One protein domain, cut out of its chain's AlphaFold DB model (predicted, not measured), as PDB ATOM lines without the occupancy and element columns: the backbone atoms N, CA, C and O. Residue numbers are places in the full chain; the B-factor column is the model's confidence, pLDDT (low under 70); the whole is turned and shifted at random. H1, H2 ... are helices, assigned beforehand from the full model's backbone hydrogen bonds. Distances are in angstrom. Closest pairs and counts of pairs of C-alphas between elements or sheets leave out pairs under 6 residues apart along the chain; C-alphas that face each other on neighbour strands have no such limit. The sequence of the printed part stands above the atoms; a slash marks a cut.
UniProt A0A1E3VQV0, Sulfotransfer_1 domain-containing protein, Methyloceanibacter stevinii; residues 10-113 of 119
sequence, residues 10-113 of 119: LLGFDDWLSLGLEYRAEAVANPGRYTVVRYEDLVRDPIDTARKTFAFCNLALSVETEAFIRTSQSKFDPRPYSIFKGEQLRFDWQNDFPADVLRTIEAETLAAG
ATOM      1  N   LEU A  10     -32.011   4.846  19.536       62.41
ATOM      2  CA  LEU A  10     -31.141   5.223  20.652       62.41
ATOM      3  C   LEU A  10     -30.811   3.980  21.478       62.41
ATOM      4  O   LEU A  10     -31.585   3.573  22.343       62.41
ATOM      5  N   LEU A  11     -29.658   3.372  21.198       64.31
ATOM      6  CA  LEU A  11     -29.161   2.200  21.918       64.31
ATOM      7  C   LEU A  11     -29.179   2.450  23.441       64.31
ATOM      8  O   LEU A  11     -28.318   3.148  23.971       64.31
ATOM      9  N   GLY A  12     -30.172   1.870  24.123       82.75
ATOM     10  CA  GLY A  12     -30.314   1.858  25.580       82.75
ATOM     11  C   GLY A  12     -31.356   2.808  26.189       82.75
ATOM     12  O   GLY A  12     -31.582   2.710  27.392       82.75
ATOM     13  N   PHE A  13     -32.014   3.697  25.428       89.62
ATOM     14  CA  PHE A  13     -33.034   4.590  26.015       89.62
ATOM     15  C   PHE A  13     -34.328   3.848  26.385       89.62
ATOM     16  O   PHE A  13     -34.824   4.003  27.500       89.62
ATOM     17  N   ASP A  14     -34.825   2.979  25.501       89.31
ATOM     18  CA  ASP A  14     -36.007   2.148  25.773       89.31
ATOM     19  C   ASP A  14     -35.785   1.225  26.986       89.31
ATOM     20  O   ASP A  14     -36.672   1.047  27.829       89.31
ATOM     21  N   ASP A  15     -34.568   0.683  27.109       90.31
ATOM     22  CA  ASP A  15     -34.150  -0.120  28.259       90.31
ATOM     23  C   ASP A  15     -34.104   0.734  29.530       90.31
ATOM     24  O   ASP A  15     -34.580   0.301  30.578       90.31
ATOM     25  N   TRP A  16     -33.575   1.961  29.451       92.31
ATOM     26  CA  TRP A  16     -33.543   2.889  30.580       92.31
ATOM     27  C   TRP A  16     -34.951   3.242  31.075       92.31
ATOM     28  O   TRP A  16     -35.192   3.186  32.282       92.31
ATOM     29  N   LEU A  17     -35.895   3.529  30.170       93.44
ATOM     30  CA  LEU A  17     -37.298   3.772  30.531       93.44
ATOM     31  C   LEU A  17     -37.921   2.543  31.201       93.44
ATOM     32  O   LEU A  17     -38.526   2.653  32.269       93.44
ATOM     33  N   SER A  18     -37.751   1.369  30.590       93.50
ATOM     34  CA  SER A  18     -38.346   0.119  31.072       93.50
ATOM     35  C   SER A  18     -37.804  -0.275  32.448       93.50
ATOM     36  O   SER A  18     -38.577  -0.506  33.379       93.50
ATOM     37  N   LEU A  19     -36.479  -0.276  32.612       94.25
ATOM     38  CA  LEU A  19     -35.820  -0.603  33.878       94.25
ATOM     39  C   LEU A  19     -36.072   0.463  34.947       94.25
ATOM     40  O   LEU A  19     -36.258   0.131  36.115       94.25
ATOM     41  N   GLY A  20     -36.108   1.744  34.568       94.25
ATOM     42  CA  GLY A  20     -36.420   2.840  35.485       94.25
ATOM     43  C   GLY A  20     -37.811   2.692  36.100       94.25
ATOM     44  O   GLY A  20     -37.976   2.846  37.312       94.25
ATOM     45  N   LEU A  21     -38.804   2.325  35.285       95.62
ATOM     46  CA  LEU A  21     -40.154   2.010  35.752       95.62
ATOM     47  C   LEU A  21     -40.177   0.799  36.686       95.62
ATOM     48  O   LEU A  21     -40.791   0.868  37.752       95.62
ATOM     49  N   GLU A  22     -39.498  -0.283  36.305       95.81
ATOM     50  CA  GLU A  22     -39.434  -1.517  37.091       95.81
ATOM     51  C   GLU A  22     -38.799  -1.277  38.465       95.81
ATOM     52  O   GLU A  22     -39.416  -1.557  39.493       95.81
ATOM     53  N   TYR A  23     -37.611  -0.671  38.518       95.00
ATOM     54  CA  TYR A  23     -36.922  -0.415  39.784       95.00
ATOM     55  C   TYR A  23     -37.669   0.571  40.677       95.00
ATOM     56  O   TYR A  23     -37.675   0.407  41.900       95.00
ATOM     57  N   ARG A  24     -38.336   1.573  40.095       95.06
ATOM     58  CA  ARG A  24     -39.196   2.487  40.853       95.06
ATOM     59  C   ARG A  24     -40.393   1.751  41.451       95.06
ATOM     60  O   ARG A  24     -40.713   1.968  42.619       95.06
ATOM     61  N   ALA A  25     -41.036   0.874  40.680       96.06
ATOM     62  CA  ALA A  25     -42.138   0.055  41.171       96.06
ATOM     63  C   ALA A  25     -41.680  -0.879  42.303       96.06
ATOM     64  O   ALA A  25     -42.335  -0.939  43.344       96.06
ATOM     65  N   GLU A  26     -40.526  -1.528  42.152       97.38
ATOM     66  CA  GLU A  26     -39.945  -2.395  43.180       97.38
ATOM     67  C   GLU A  26     -39.553  -1.631  44.447       97.38
ATOM     68  O   GLU A  26     -39.825  -2.096  45.550       97.38
ATOM     69  N   ALA A  27     -38.985  -0.428  44.333       96.25
ATOM     70  CA  ALA A  27     -38.673   0.400  45.499       96.25
ATOM     71  C   ALA A  27     -39.930   0.797  46.293       96.25
ATOM     72  O   ALA A  27     -39.891   0.850  47.522       96.25
ATOM     73  N   VAL A  28     -41.059   1.028  45.612       95.50
ATOM     74  CA  VAL A  28     -42.348   1.315  46.262       95.50
ATOM     75  C   VAL A  28     -42.968   0.053  46.864       95.50
ATOM     76  O   VAL A  28     -43.469   0.093  47.988       95.50
ATOM     77  N   ALA A  29     -42.945  -1.065  46.138       97.94
ATOM     78  CA  ALA A  29     -43.552  -2.322  46.573       97.94
ATOM     79  C   ALA A  29     -42.746  -3.019  47.684       97.94
ATOM     80  O   ALA A  29     -43.319  -3.658  48.566       97.94
ATOM     81  N   ASN A  30     -41.421  -2.876  47.658       97.38
ATOM     82  CA  ASN A  30     -40.470  -3.598  48.494       97.38
ATOM     83  C   ASN A  30     -39.410  -2.658  49.121       97.38
ATOM     84  O   ASN A  30     -38.208  -2.907  48.980       97.38
ATOM     85  N   PRO A  31     -39.803  -1.625  49.896       95.25
ATOM     86  CA  PRO A  31     -38.906  -0.557  50.367       95.25
ATOM     87  C   PRO A  31     -37.825  -1.004  51.365       95.25
ATOM     88  O   PRO A  31     -36.931  -0.234  51.690       95.25
ATOM     89  N   GLY A  32     -37.897  -2.233  51.888       95.31
ATOM     90  CA  GLY A  32     -36.840  -2.831  52.716       95.31
ATOM     91  C   GLY A  32     -35.835  -3.685  51.933       95.31
ATOM     92  O   GLY A  32     -34.933  -4.258  52.535       95.31
ATOM     93  N   ARG A  33     -36.027  -3.843  50.617       96.06
ATOM     94  CA  ARG A  33     -35.197  -4.686  49.735       96.06
ATOM     95  C   ARG A  33     -34.700  -3.947  48.501       96.06
ATOM     96  O   ARG A  33     -33.612  -4.253  48.026       96.06
ATOM     97  N   TYR A  34     -35.457  -2.955  48.036       97.19
ATOM     98  CA  TYR A  34     -35.104  -2.111  46.904       97.19
ATOM     99  C   TYR A  34     -35.044  -0.644  47.314       97.19
ATOM    100  O   TYR A  34     -35.865  -0.163  48.094       97.19
ATOM    101  N   THR A  35     -34.067   0.064  46.761       96.19
ATOM    102  CA  THR A  35     -33.946   1.517  46.845       96.19
ATOM    103  C   THR A  35     -33.422   2.041  45.515       96.19
ATOM    104  O   THR A  35     -32.585   1.394  44.882       96.19
ATOM    105  N   VAL A  36     -33.916   3.201  45.084       95.25
ATOM    106  CA  VAL A  36     -33.419   3.901  43.896       95.25
ATOM    107  C   VAL A  36     -32.596   5.090  44.367       95.25
ATOM    108  O   VAL A  36     -33.066   5.916  45.147       95.25
ATOM    109  N   VAL A  37     -31.356   5.169  43.893       94.88
ATOM    110  CA  VAL A  37     -30.437   6.263  44.203       94.88
ATOM    111  C   VAL A  37     -30.166   7.030  42.922       94.88
ATOM    112  O   VAL A  37     -29.675   6.464  41.946       94.88
ATOM    113  N   ARG A  38     -30.475   8.326  42.930       92.06
ATOM    114  CA  ARG A  38     -30.200   9.207  41.799       92.06
ATOM    115  C   ARG A  38     -28.716   9.518  41.715       92.06
ATOM    116  O   ARG A  38     -28.075   9.833  42.721       92.06
ATOM    117  N   TYR A  39     -28.184   9.484  40.500       88.81
ATOM    118  CA  TYR A  39     -26.799   9.860  40.260       88.81
ATOM    119  C   TYR A  39     -26.560  11.327  40.638       88.81
ATOM    120  O   TYR A  39     -25.571  11.640  41.289       88.81
ATOM    121  N   GLU A  40     -27.501  12.221  40.336       87.25
ATOM    122  CA  GLU A  40     -27.370  13.650  40.631       87.25
ATOM    123  C   GLU A  40     -27.250  13.911  42.136       87.25
ATOM    124  O   GLU A  40     -26.461  14.762  42.549       87.25
ATOM    125  N   ASP A  41     -27.978  13.153  42.962       90.38
ATOM    126  CA  ASP A  41     -27.883  13.238  44.420       90.38
ATOM    127  C   ASP A  41     -26.510  12.764  44.908       90.38
ATOM    128  O   ASP A  41     -25.874  13.456  45.705       90.38
ATOM    129  N   LEU A  42     -26.006  11.646  44.367       89.06
ATOM    130  CA  LEU A  42     -24.670  11.130  44.679       89.06
ATOM    131  C   LEU A  42     -23.572  12.130  44.311       89.06
ATOM    132  O   LEU A  42     -22.597  12.278  45.036       89.06
ATOM    133  N   VAL A  43     -23.706  12.815  43.184       84.81
ATOM    134  CA  VAL A  43     -22.678  13.746  42.715       84.81
ATOM    135  C   VAL A  43     -22.815  15.103  43.425       84.81
ATOM    136  O   VAL A  43     -21.821  15.802  43.618       84.81
ATOM    137  N   ARG A  44     -24.021  15.513  43.847       87.12
ATOM    138  CA  ARG A  44     -24.253  16.745  44.628       87.12
ATOM    139  C   ARG A  44     -23.829  16.601  46.091       87.12
ATOM    140  O   ARG A  44     -23.174  17.498  46.609       87.12
ATOM    141  N   ASP A  45     -24.204  15.506  46.746       91.44
ATOM    142  CA  ASP A  45     -23.827  15.204  48.129       91.44
ATOM    143  C   ASP A  45     -23.424  13.724  48.271       91.44
ATOM    144  O   ASP A  45     -24.224  12.868  48.678       91.44
ATOM    145  N   PRO A  46     -22.170  13.389  47.920       91.62
ATOM    146  CA  PRO A  46     -21.704  12.007  47.886       91.62
ATOM    147  C   PRO A  46     -21.648  11.359  49.264       91.62
ATOM    148  O   PRO A  46     -21.803  10.144  49.375       91.62
ATOM    149  N   ILE A  47     -21.431  12.145  50.321       94.50
ATOM    150  CA  ILE A  47     -21.290  11.621  51.680       94.50
ATOM    151  C   ILE A  47     -22.660  11.296  52.262       94.50
ATOM    152  O   ILE A  47     -22.835  10.206  52.810       94.50
ATOM    153  N   ASP A  48     -23.631  12.201  52.130       95.50
ATOM    154  CA  ASP A  48     -24.997  11.942  52.583       95.50
ATOM    155  C   ASP A  48     -25.640  10.798  51.791       95.50
ATOM    156  O   ASP A  48     -26.190   9.861  52.376       95.50
ATOM    157  N   THR A  49     -25.474  10.802  50.465       95.81
ATOM    158  CA  THR A  49     -25.997   9.734  49.607       95.81
ATOM    159  C   THR A  49     -25.365   8.385  49.945       95.81
ATOM    160  O   THR A  49     -26.085   7.409  50.154       95.81
ATOM    161  N   ALA A  50     -24.036   8.311  50.097       95.69
ATOM    162  CA  ALA A  50     -23.373   7.075  50.512       95.69
ATOM    163  C   ALA A  50     -23.839   6.609  51.898       95.69
ATOM    164  O   ALA A  50     -24.085   5.420  52.091       95.69
ATOM    165  N   ARG A  51     -24.015   7.526  52.855       97.00
ATOM    166  CA  ARG A  51     -24.502   7.195  54.200       97.00
ATOM    167  C   ARG A  51     -25.896   6.572  54.158       97.00
ATOM    168  O   ARG A  51     -26.109   5.556  54.815       97.00
ATOM    169  N   LYS A  52     -26.814   7.135  53.366       96.62
ATOM    170  CA  LYS A  52     -28.168   6.590  53.160       96.62
ATOM    171  C   LYS A  52     -28.127   5.201  52.520       96.62
ATOM    172  O   LYS A  52     -28.785   4.291  53.015       96.62
ATOM    173  N   THR A  53     -27.306   5.014  51.486       96.69
ATOM    174  CA  THR A  53     -27.146   3.719  50.805       96.69
ATOM    175  C   THR A  53     -26.548   2.651  51.723       96.69
ATOM    176  O   THR A  53     -27.034   1.525  51.766       96.69
ATOM    177  N   PHE A  54     -25.521   2.991  52.505       97.44
ATOM    178  CA  PHE A  54     -24.929   2.066  53.476       97.44
ATOM    179  C   PHE A  54     -25.933   1.693  54.568       97.44
ATOM    180  O   PHE A  54     -26.098   0.511  54.862       97.44
ATOM    181  N   ALA A  55     -26.654   2.678  55.115       96.88
ATOM    182  CA  ALA A  55     -27.680   2.443  56.126       96.88
ATOM    183  C   ALA A  55     -28.804   1.531  55.611       96.88
ATOM    184  O   ALA A  55     -29.236   0.636  56.333       96.88
ATOM    185  N   PHE A  56     -29.227   1.703  54.355       97.62
ATOM    186  CA  PHE A  56     -30.186   0.814  53.697       97.62
ATOM    187  C   PHE A  56     -29.698  -0.644  53.660       97.62
ATOM    188  O   PHE A  56     -30.453  -1.562  53.967       97.62
ATOM    189  N   CYS A  57     -28.411  -0.860  53.382       96.88
ATOM    190  CA  CYS A  57     -27.777  -2.180  53.421       96.88
ATOM    191  C   CYS A  57     -27.458  -2.681  54.845       96.88
ATOM    192  O   CYS A  57     -26.804  -3.713  54.991       96.88
ATOM    193  N   ASN A  58     -27.878  -1.962  55.893       97.00
ATOM    194  CA  ASN A  58     -27.520  -2.223  57.289       97.00
ATOM    195  C   ASN A  58     -25.993  -2.256  57.526       97.00
ATOM    196  O   ASN A  58     -25.472  -3.065  58.297       97.00
ATOM    197  N   LEU A  59     -25.268  -1.371  56.837       97.00
ATOM    198  CA  LEU A  59     -23.827  -1.173  56.957       97.00
ATOM    199  C   LEU A  59     -23.528   0.203  57.558       97.00
ATOM    200  O   LEU A  59     -24.198   1.194  57.266       97.00
ATOM    201  N   ALA A  60     -22.479   0.283  58.372       94.62
ATOM    202  CA  ALA A  60     -21.952   1.558  58.842       94.62
ATOM    203  C   ALA A  60     -20.966   2.132  57.815       94.62
ATOM    204  O   ALA A  60     -20.078   1.424  57.336       94.62
ATOM    205  N   LEU A  61     -21.089   3.425  57.509       96.06
ATOM    206  CA  LEU A  61     -20.077   4.142  56.736       96.06
ATOM    207  C   LEU A  61     -18.875   4.425  57.647       96.06
ATOM    208  O   LEU A  61     -18.997   5.191  58.604       96.06
ATOM    209  N   SER A  62     -17.734   3.791  57.373       96.44
ATOM    210  CA  SER A  62     -16.524   3.983  58.176       96.44
ATOM    211  C   SER A  62     -15.857   5.329  57.880       96.44
ATOM    212  O   SER A  62     -16.073   5.937  56.827       96.44
ATOM    213  N   VAL A  63     -15.009   5.784  58.805       96.19
ATOM    214  CA  VAL A  63     -14.245   7.033  58.649       96.19
ATOM    215  C   VAL A  63     -13.297   6.944  57.449       96.19
ATOM    216  O   VAL A  63     -13.133   7.914  56.713       96.19
ATOM    217  N   GLU A  64     -12.713   5.771  57.208       96.00
ATOM    218  CA  GLU A  64     -11.824   5.503  56.078       96.00
ATOM    219  C   GLU A  64     -12.575   5.571  54.746       96.00
ATOM    220  O   GLU A  64     -12.090   6.190  53.797       96.00
ATOM    221  N   THR A  65     -13.774   4.982  54.667       94.81
ATOM    222  CA  THR A  65     -14.618   5.078  53.469       94.81
ATOM    223  C   THR A  65     -15.062   6.519  53.230       94.81
ATOM    224  O   THR A  65     -14.995   6.996  52.099       94.81
ATOM    225  N   GLU A  66     -15.454   7.241  54.282       94.94
ATOM    226  CA  GLU A  66     -15.815   8.655  54.172       94.94
ATOM    227  C   GLU A  66     -14.636   9.496  53.646       94.94
ATOM    228  O   GLU A  66     -14.792  10.278  52.705       94.94
ATOM    229  N   ALA A  67     -13.433   9.291  54.192       93.88
ATOM    230  CA  ALA A  67     -12.215   9.963  53.745       93.88
ATOM    231  C   ALA A  67     -11.867   9.628  52.284       93.88
ATOM    232  O   ALA A  67     -11.472  10.513  51.516       93.88
ATOM    233  N   PHE A  68     -12.053   8.373  51.873       92.56
ATOM    234  CA  PHE A  68     -11.858   7.949  50.489       92.56
ATOM    235  C   PHE A  68     -12.831   8.645  49.535       92.56
ATOM    236  O   PHE A  68     -12.386   9.183  48.523       92.56
ATOM    237  N   ILE A  69     -14.126   8.696  49.866       91.50
ATOM    238  CA  ILE A  69     -15.138   9.374  49.042       91.50
ATOM    239  C   ILE A  69     -14.781  10.854  48.885       91.50
ATOM    240  O   ILE A  69     -14.775  11.373  47.774       91.50
ATOM    241  N   ARG A  70     -14.393  11.543  49.965       89.31
ATOM    242  CA  ARG A  70     -13.940  12.945  49.870       89.31
ATOM    243  C   ARG A  70     -12.739  13.095  48.937       89.31
ATOM    244  O   ARG A  70     -12.680  14.018  48.127       89.31
ATOM    245  N   THR A  71     -11.791  12.166  49.024       88.69
ATOM    246  CA  THR A  71     -10.581  12.184  48.199       88.69
ATOM    247  C   THR A  71     -10.890  11.905  46.727       88.69
ATOM    248  O   THR A  71     -10.329  12.586  45.866       88.69
ATOM    249  N   SER A  72     -11.800  10.973  46.420       86.25
ATOM    250  CA  SER A  72     -12.190  10.642  45.042       86.25
ATOM    251  C   SER A  72     -12.859  11.806  44.313       86.25
ATOM    252  O   SER A  72     -12.682  11.959  43.109       86.25
ATOM    253  N   GLN A  73     -13.534  12.693  45.042       82.12
ATOM    254  CA  GLN A  73     -14.171  13.879  44.461       82.12
ATOM    255  C   GLN A  73     -13.223  15.083  44.326       82.12
ATOM    256  O   GLN A  73     -13.476  15.990  43.540       82.12
ATOM    257  N   SER A  74     -12.105  15.097  45.061       80.88
ATOM    258  CA  SER A  74     -11.199  16.256  45.149       80.88
ATOM    259  C   SER A  74     -10.267  16.465  43.949       80.88
ATOM    260  O   SER A  74      -9.566  17.475  43.887       80.88
ATOM    261  N   LYS A  75     -10.187  15.499  43.027       79.38
ATOM    262  CA  LYS A  75      -9.226  15.513  41.916       79.38
ATOM    263  C   LYS A  75      -9.897  15.038  40.639       79.38
ATOM    264  O   LYS A  75     -10.748  14.151  40.679       79.38
ATOM    265  N   PHE A  76      -9.466  15.607  39.519       80.19
ATOM    266  CA  PHE A  76      -9.774  15.090  38.195       80.19
ATOM    267  C   PHE A  76      -8.578  14.313  37.653       80.19
ATOM    268  O   PHE A  76      -7.443  14.786  37.679       80.19
ATOM    269  N   ASP A  77      -8.848  13.119  37.154       79.81
ATOM    270  CA  ASP A  77      -7.902  12.249  36.487       79.81
ATOM    271  C   ASP A  77      -8.545  11.762  35.180       79.81
ATOM    272  O   ASP A  77      -9.548  11.039  35.206       79.81
ATOM    273  N   PRO A  78      -7.978  12.147  34.025       78.19
ATOM    274  CA  PRO A  78      -8.598  11.941  32.721       78.19
ATOM    275  C   PRO A  78      -8.553  10.485  32.247       78.19
ATOM    276  O   PRO A  78      -9.072  10.171  31.176       78.19
ATOM    277  N   ARG A  79      -7.926   9.568  32.998       84.81
ATOM    278  CA  ARG A  79      -7.875   8.154  32.612       84.81
ATOM    279  C   ARG A  79      -9.301   7.569  32.543       84.81
ATOM    280  O   ARG A  79     -10.096   7.805  33.460       84.81
ATOM    281  N   PRO A  80      -9.632   6.751  31.520       72.69
ATOM    282  CA  PRO A  80     -10.995   6.251  31.292       72.69
ATOM    283  C   PRO A  80     -11.624   5.597  32.528       72.69
ATOM    284  O   PRO A  80     -12.741   5.932  32.917       72.69
ATOM    285  N   TYR A  81     -10.847   4.762  33.219       77.75
ATOM    286  CA  TYR A  81     -11.266   4.019  34.411       77.75
ATOM    287  C   TYR A  81     -10.933   4.725  35.731       77.75
ATOM    288  O   TYR A  81     -10.936   4.089  36.785       77.75
ATOM    289  N   SER A  82     -10.595   6.017  35.699       81.56
ATOM    290  CA  SER A  82     -10.339   6.741  36.937       81.56
ATOM    291  C   SER A  82     -11.625   6.987  37.711       81.56
ATOM    292  O   SER A  82     -12.622   7.436  37.153       81.56
ATOM    293  N   ILE A  83     -11.562   6.751  39.014       77.94
ATOM    294  CA  ILE A  83     -12.610   7.081  39.983       77.94
ATOM    295  C   ILE A  83     -12.528   8.540  40.465       77.94
ATOM    296  O   ILE A  83     -13.363   8.975  41.252       77.94
ATOM    297  N   PHE A  84     -11.514   9.283  40.011       80.50
ATOM    298  CA  PHE A  84     -11.282  10.685  40.343       80.50
ATOM    299  C   PHE A  84     -11.807  11.559  39.201       80.50
ATOM    300  O   PHE A  84     -11.062  11.922  38.294       80.50
ATOM    301  N   LYS A  85     -13.117  11.818  39.171       70.00
ATOM    302  CA  LYS A  85     -13.777  12.474  38.025       70.00
ATOM    303  C   LYS A  85     -13.954  13.989  38.171       70.00
ATOM    304  O   LYS A  85     -14.222  14.646  37.171       70.00
ATOM    305  N   GLY A  86     -13.726  14.553  39.360       65.75
ATOM    306  CA  GLY A  86     -13.953  15.977  39.627       65.75
ATOM    307  C   GLY A  86     -15.380  16.445  39.288       65.75
ATOM    308  O   GLY A  86     -16.238  15.672  38.871       65.75
ATOM    309  N   GLU A  87     -15.650  17.735  39.466       64.25
ATOM    310  CA  GLU A  87     -16.983  18.318  39.234       64.25
ATOM    311  C   GLU A  87     -17.281  18.651  37.764       64.25
ATOM    312  O   GLU A  87     -18.434  18.873  37.401       64.25
ATOM    313  N   GLN A  88     -16.243  18.677  36.923       57.78
ATOM    314  CA  GLN A  88     -16.235  19.390  35.644       57.78
ATOM    315  C   GLN A  88     -17.052  18.724  34.517       57.78
ATOM    316  O   GLN A  88     -17.387  19.404  33.561       57.78
ATOM    317  N   LEU A  89     -17.395  17.435  34.617       60.38
ATOM    318  CA  LEU A  89     -17.951  16.636  33.505       60.38
ATOM    319  C   LEU A  89     -19.487  16.515  33.472       60.38
ATOM    320  O   LEU A  89     -20.026  15.749  32.676       60.38
ATOM    321  N   ARG A  90     -20.219  17.216  34.348       63.69
ATOM    322  CA  ARG A  90     -21.655  16.938  34.572       63.69
ATOM    323  C   ARG A  90     -22.572  17.297  33.391       63.69
ATOM    324  O   ARG A  90     -23.626  16.682  33.255       63.69
ATOM    325  N   PHE A  91     -22.193  18.264  32.550       68.88
ATOM    326  CA  PHE A  91     -23.107  18.866  31.563       68.88
ATOM    327  C   PHE A  91     -22.541  18.992  30.145       68.88
ATOM    328  O   PHE A  91     -23.237  19.491  29.267       68.88
ATOM    329  N   ASP A  92     -21.319  18.518  29.893       70.94
ATOM    330  CA  ASP A  92     -20.673  18.668  28.580       70.94
ATOM    331  C   ASP A  92     -21.494  18.017  27.454       70.94
ATOM    332  O   ASP A  92     -21.572  18.549  26.349       70.94
ATOM    333  N   TRP A  93     -22.203  16.928  27.773       74.81
ATOM    334  CA  TRP A  93     -23.085  16.220  26.846       74.81
ATOM    335  C   TRP A  93     -24.219  17.091  26.288       74.81
ATOM    336  O   TRP A  93     -24.669  16.837  25.176       74.81
ATOM    337  N   GLN A  94     -24.671  18.126  27.009       75.69
ATOM    338  CA  GLN A  94     -25.790  18.971  26.571       75.69
ATOM    339  C   GLN A  94     -25.457  19.783  25.315       75.69
ATOM    340  O   GLN A  94     -26.353  20.103  24.538       75.69
ATOM    341  N   ASN A  95     -24.178  20.109  25.102       77.12
ATOM    342  CA  ASN A  95     -23.745  20.902  23.952       77.12
ATOM    343  C   ASN A  95     -23.592  20.061  22.676       77.12
ATOM    344  O   ASN A  95     -23.706  20.598  21.575       77.12
ATOM    345  N   ASP A  96     -23.366  18.755  22.828       76.69
ATOM    346  CA  ASP A  96     -23.060  17.841  21.725       76.69
ATOM    347  C   ASP A  96     -24.269  16.988  21.301       76.69
ATOM    348  O   ASP A  96     -24.186  16.219  20.339       76.69
ATOM    349  N   PHE A  97     -25.405  17.115  21.995       80.69
ATOM    350  CA  PHE A  97     -26.586  16.289  21.755       80.69
ATOM    351  C   PHE A  97     -27.639  17.007  20.886       80.69
ATOM    352  O   PHE A  97     -27.994  18.154  21.169       80.69
ATOM    353  N   PRO A  98     -28.199  16.360  19.844       88.06
ATOM    354  CA  PRO A  98     -29.220  16.974  18.998       88.06
ATOM    355  C   PRO A  98     -30.481  17.373  19.783       88.06
ATOM    356  O   PRO A  98     -31.097  16.560  20.475       88.06
ATOM    357  N   ALA A  99     -30.894  18.637  19.656       86.75
ATOM    358  CA  ALA A  99     -31.982  19.211  20.453       86.75
ATOM    359  C   ALA A  99     -33.361  18.575  20.190       86.75
ATOM    360  O   ALA A  99     -34.232  18.589  21.055       86.75
ATOM    361  N   ASP A 100     -33.599  18.049  18.992       87.50
ATOM    362  CA  ASP A 100     -34.803  17.289  18.652       87.50
ATOM    363  C   ASP A 100     -34.860  15.938  19.373       87.50
ATOM    364  O   ASP A 100     -35.917  15.558  19.882       87.50
ATOM    365  N   VAL A 101     -33.718  15.265  19.497       86.00
ATOM    366  CA  VAL A 101     -33.608  14.014  20.249       86.00
ATOM    367  C   VAL A 101     -33.803  14.273  21.748       86.00
ATOM    368  O   VAL A 101     -34.582  13.558  22.373       86.00
ATOM    369  N   LEU A 102     -33.206  15.339  22.308       87.38
ATOM    370  CA  LEU A 102     -33.428  15.737  23.711       87.38
ATOM    371  C   LEU A 102     -34.901  15.958  24.028       87.38
ATOM    372  O   LEU A 102     -35.421  15.370  24.970       87.38
ATOM    373  N   ARG A 103     -35.599  16.747  23.202       89.56
ATOM    374  CA  ARG A 103     -37.033  17.002  23.397       89.56
ATOM    375  C   ARG A 103     -37.855  15.719  23.394       89.56
ATOM    376  O   ARG A 103     -38.852  15.636  24.105       89.56
ATOM    377  N   THR A 104     -37.461  14.736  22.586       90.19
ATOM    378  CA  THR A 104     -38.188  13.466  22.529       90.19
ATOM    379  C   THR A 104     -37.918  12.622  23.774       90.19
ATOM    380  O   THR A 104     -38.867  12.145  24.390       90.19
ATOM    381  N   ILE A 105     -36.658  12.542  24.215       90.31
ATOM    382  CA  ILE A 105     -36.272  11.897  25.481       90.31
ATOM    383  C   ILE A 105     -37.028  12.513  26.665       90.31
ATOM    384  O   ILE A 105     -37.601  11.788  27.477       90.31
ATOM    385  N   GLU A 106     -37.068  13.843  26.761       92.12
ATOM    386  CA  GLU A 106     -37.787  14.562  27.818       92.12
ATOM    387  C   GLU A 106     -39.287  14.247  27.795       92.12
ATOM    388  O   GLU A 106     -39.863  13.887  28.824       92.12
ATOM    389  N   ALA A 107     -39.922  14.341  26.622       93.69
ATOM    390  CA  ALA A 107     -41.350  14.079  26.471       93.69
ATOM    391  C   ALA A 107     -41.719  12.636  26.850       93.69
ATOM    392  O   ALA A 107     -42.693  12.424  27.577       93.69
ATOM    393  N   GLU A 108     -40.940  11.650  26.402       94.19
ATOM    394  CA  GLU A 108     -41.180  10.237  26.712       94.19
ATOM    395  C   GLU A 108     -40.911   9.917  28.187       94.19
ATOM    396  O   GLU A 108     -41.708   9.227  28.825       94.19
ATOM    397  N   THR A 109     -39.862  10.496  28.777       94.44
ATOM    398  CA  THR A 109     -39.548  10.345  30.207       94.44
ATOM    399  C   THR A 109     -40.657  10.924  31.093       94.44
ATOM    400  O   THR A 109     -41.062  10.306  32.083       94.44
ATOM    401  N   LEU A 110     -41.201  12.092  30.726       95.25
ATOM    402  CA  LEU A 110     -42.356  12.688  31.402       95.25
ATOM    403  C   LEU A 110     -43.608  11.820  31.252       95.25
ATOM    404  O   LEU A 110     -44.295  11.575  32.244       95.25
ATOM    405  N   ALA A 111     -43.888  11.329  30.042       95.12
ATOM    406  CA  ALA A 111     -45.041  10.474  29.770       95.12
ATOM    407  C   ALA A 111     -44.981   9.145  30.542       95.12
ATOM    408  O   ALA A 111     -46.010   8.666  31.017       95.12
ATOM    409  N   ALA A 112     -43.782   8.590  30.734       93.25
ATOM    410  CA  ALA A 112     -43.549   7.414  31.568       93.25
ATOM    411  C   ALA A 112     -43.694   7.702  33.078       93.25
ATOM    412  O   ALA A 112     -43.737   6.779  33.886       93.25
ATOM    413  N   GLY A 113     -43.783   8.965  33.504       94.00
ATOM    414  CA  GLY A 113     -43.834   9.323  34.924       94.00
ATOM    415  C   GLY A 113     -42.477   9.227  35.631       94.00
ATOM    416  O   GLY A 113     -42.432   9.112  36.855       94.00
TER     417      GLY A 113
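AT A GLANCE: This is residues 10 to 113 of the 119 residues of the protein "Sulfotransfer_1 domain-containing protein" of Methyloceanibacter stevinii (UniProt A0A1E3VQV0). The domain is a flat, open, loosely closed ring of helices: H1 and H6 come near each other on one side, the helical hairpin of H3 and H4 makes the opposite side, and the short H2 lies nearest the middle. The long stretch of residues 74 to 92, which has no named element, leads from H4 to the short H5 and so closes the ring along one edge. The printed part has 104 residues with six named helices, H1 to H6 in that order along the chain, and no named strand; its class is all helix. It is loose, with a radius of gyration of the C-alphas of 16.8 A, and its C-alphas span 45 by 39 by 20 A.

IN THESE COORDINATES: H1, the longest helix, holds residues 13 to 29 and measures 24.1 A from its first C-alpha, at (-33.034, 4.590, 26.015), to its last. H2 holds residues 39 to 44 and measures 8.5 A. H3 holds residues 46 to 56, 15.2 A long. H4 holds residues 63 to 73, 15.8 A long, with C-alpha 63 at (-14.245, 7.033, 58.649). H5 holds residues 93 to 96 and measures 5.4 A. H6 holds residues 99 to 111, 18.3 A long, and its last C-alpha is at (-45.041, 10.474, 29.770).

HOW THE PARTS SIT: H1 and H6 are close but not clearly touching, their closest C-alphas being those of Leu 17 and Thr 109 at 7.0 A. They run the same way at a shallow tilt of 26 degrees. H1 and H2 are apart. H2 and H3 touch only at the corner by their link, with the C-alphas of Leu 42 and Thr 49 closest at 5.3 A; they run opposite ways at a steep tilt of 51 degrees. H3 and H4 form a helical hairpin and touch, the closest C-alphas being those of Ile 47 and Glu 66 at 6.7 A. Their tilt is steep, 44 degrees, and they run opposite ways. H5 touches no helix and is apart from both H4 and H6. In H1, H2, H3, H4 and H6 every O i to N i+4 pair is within hydrogen-bond range, while H5 is too short for such a pair.

THE WHOLE: The C-alphas of Val 63 and Asp 100 are the two farthest apart, at 46.1 A. The printed part has no cut. The link from H4 to H5, 19 residues, is long; those from H2 to H3 and from H5 to H6 are tight. Residues 95 to 100 stand free. The mean pLDDT of the printed part is 88.1, and residues 10 to 11 and 86 to 91 are under 70.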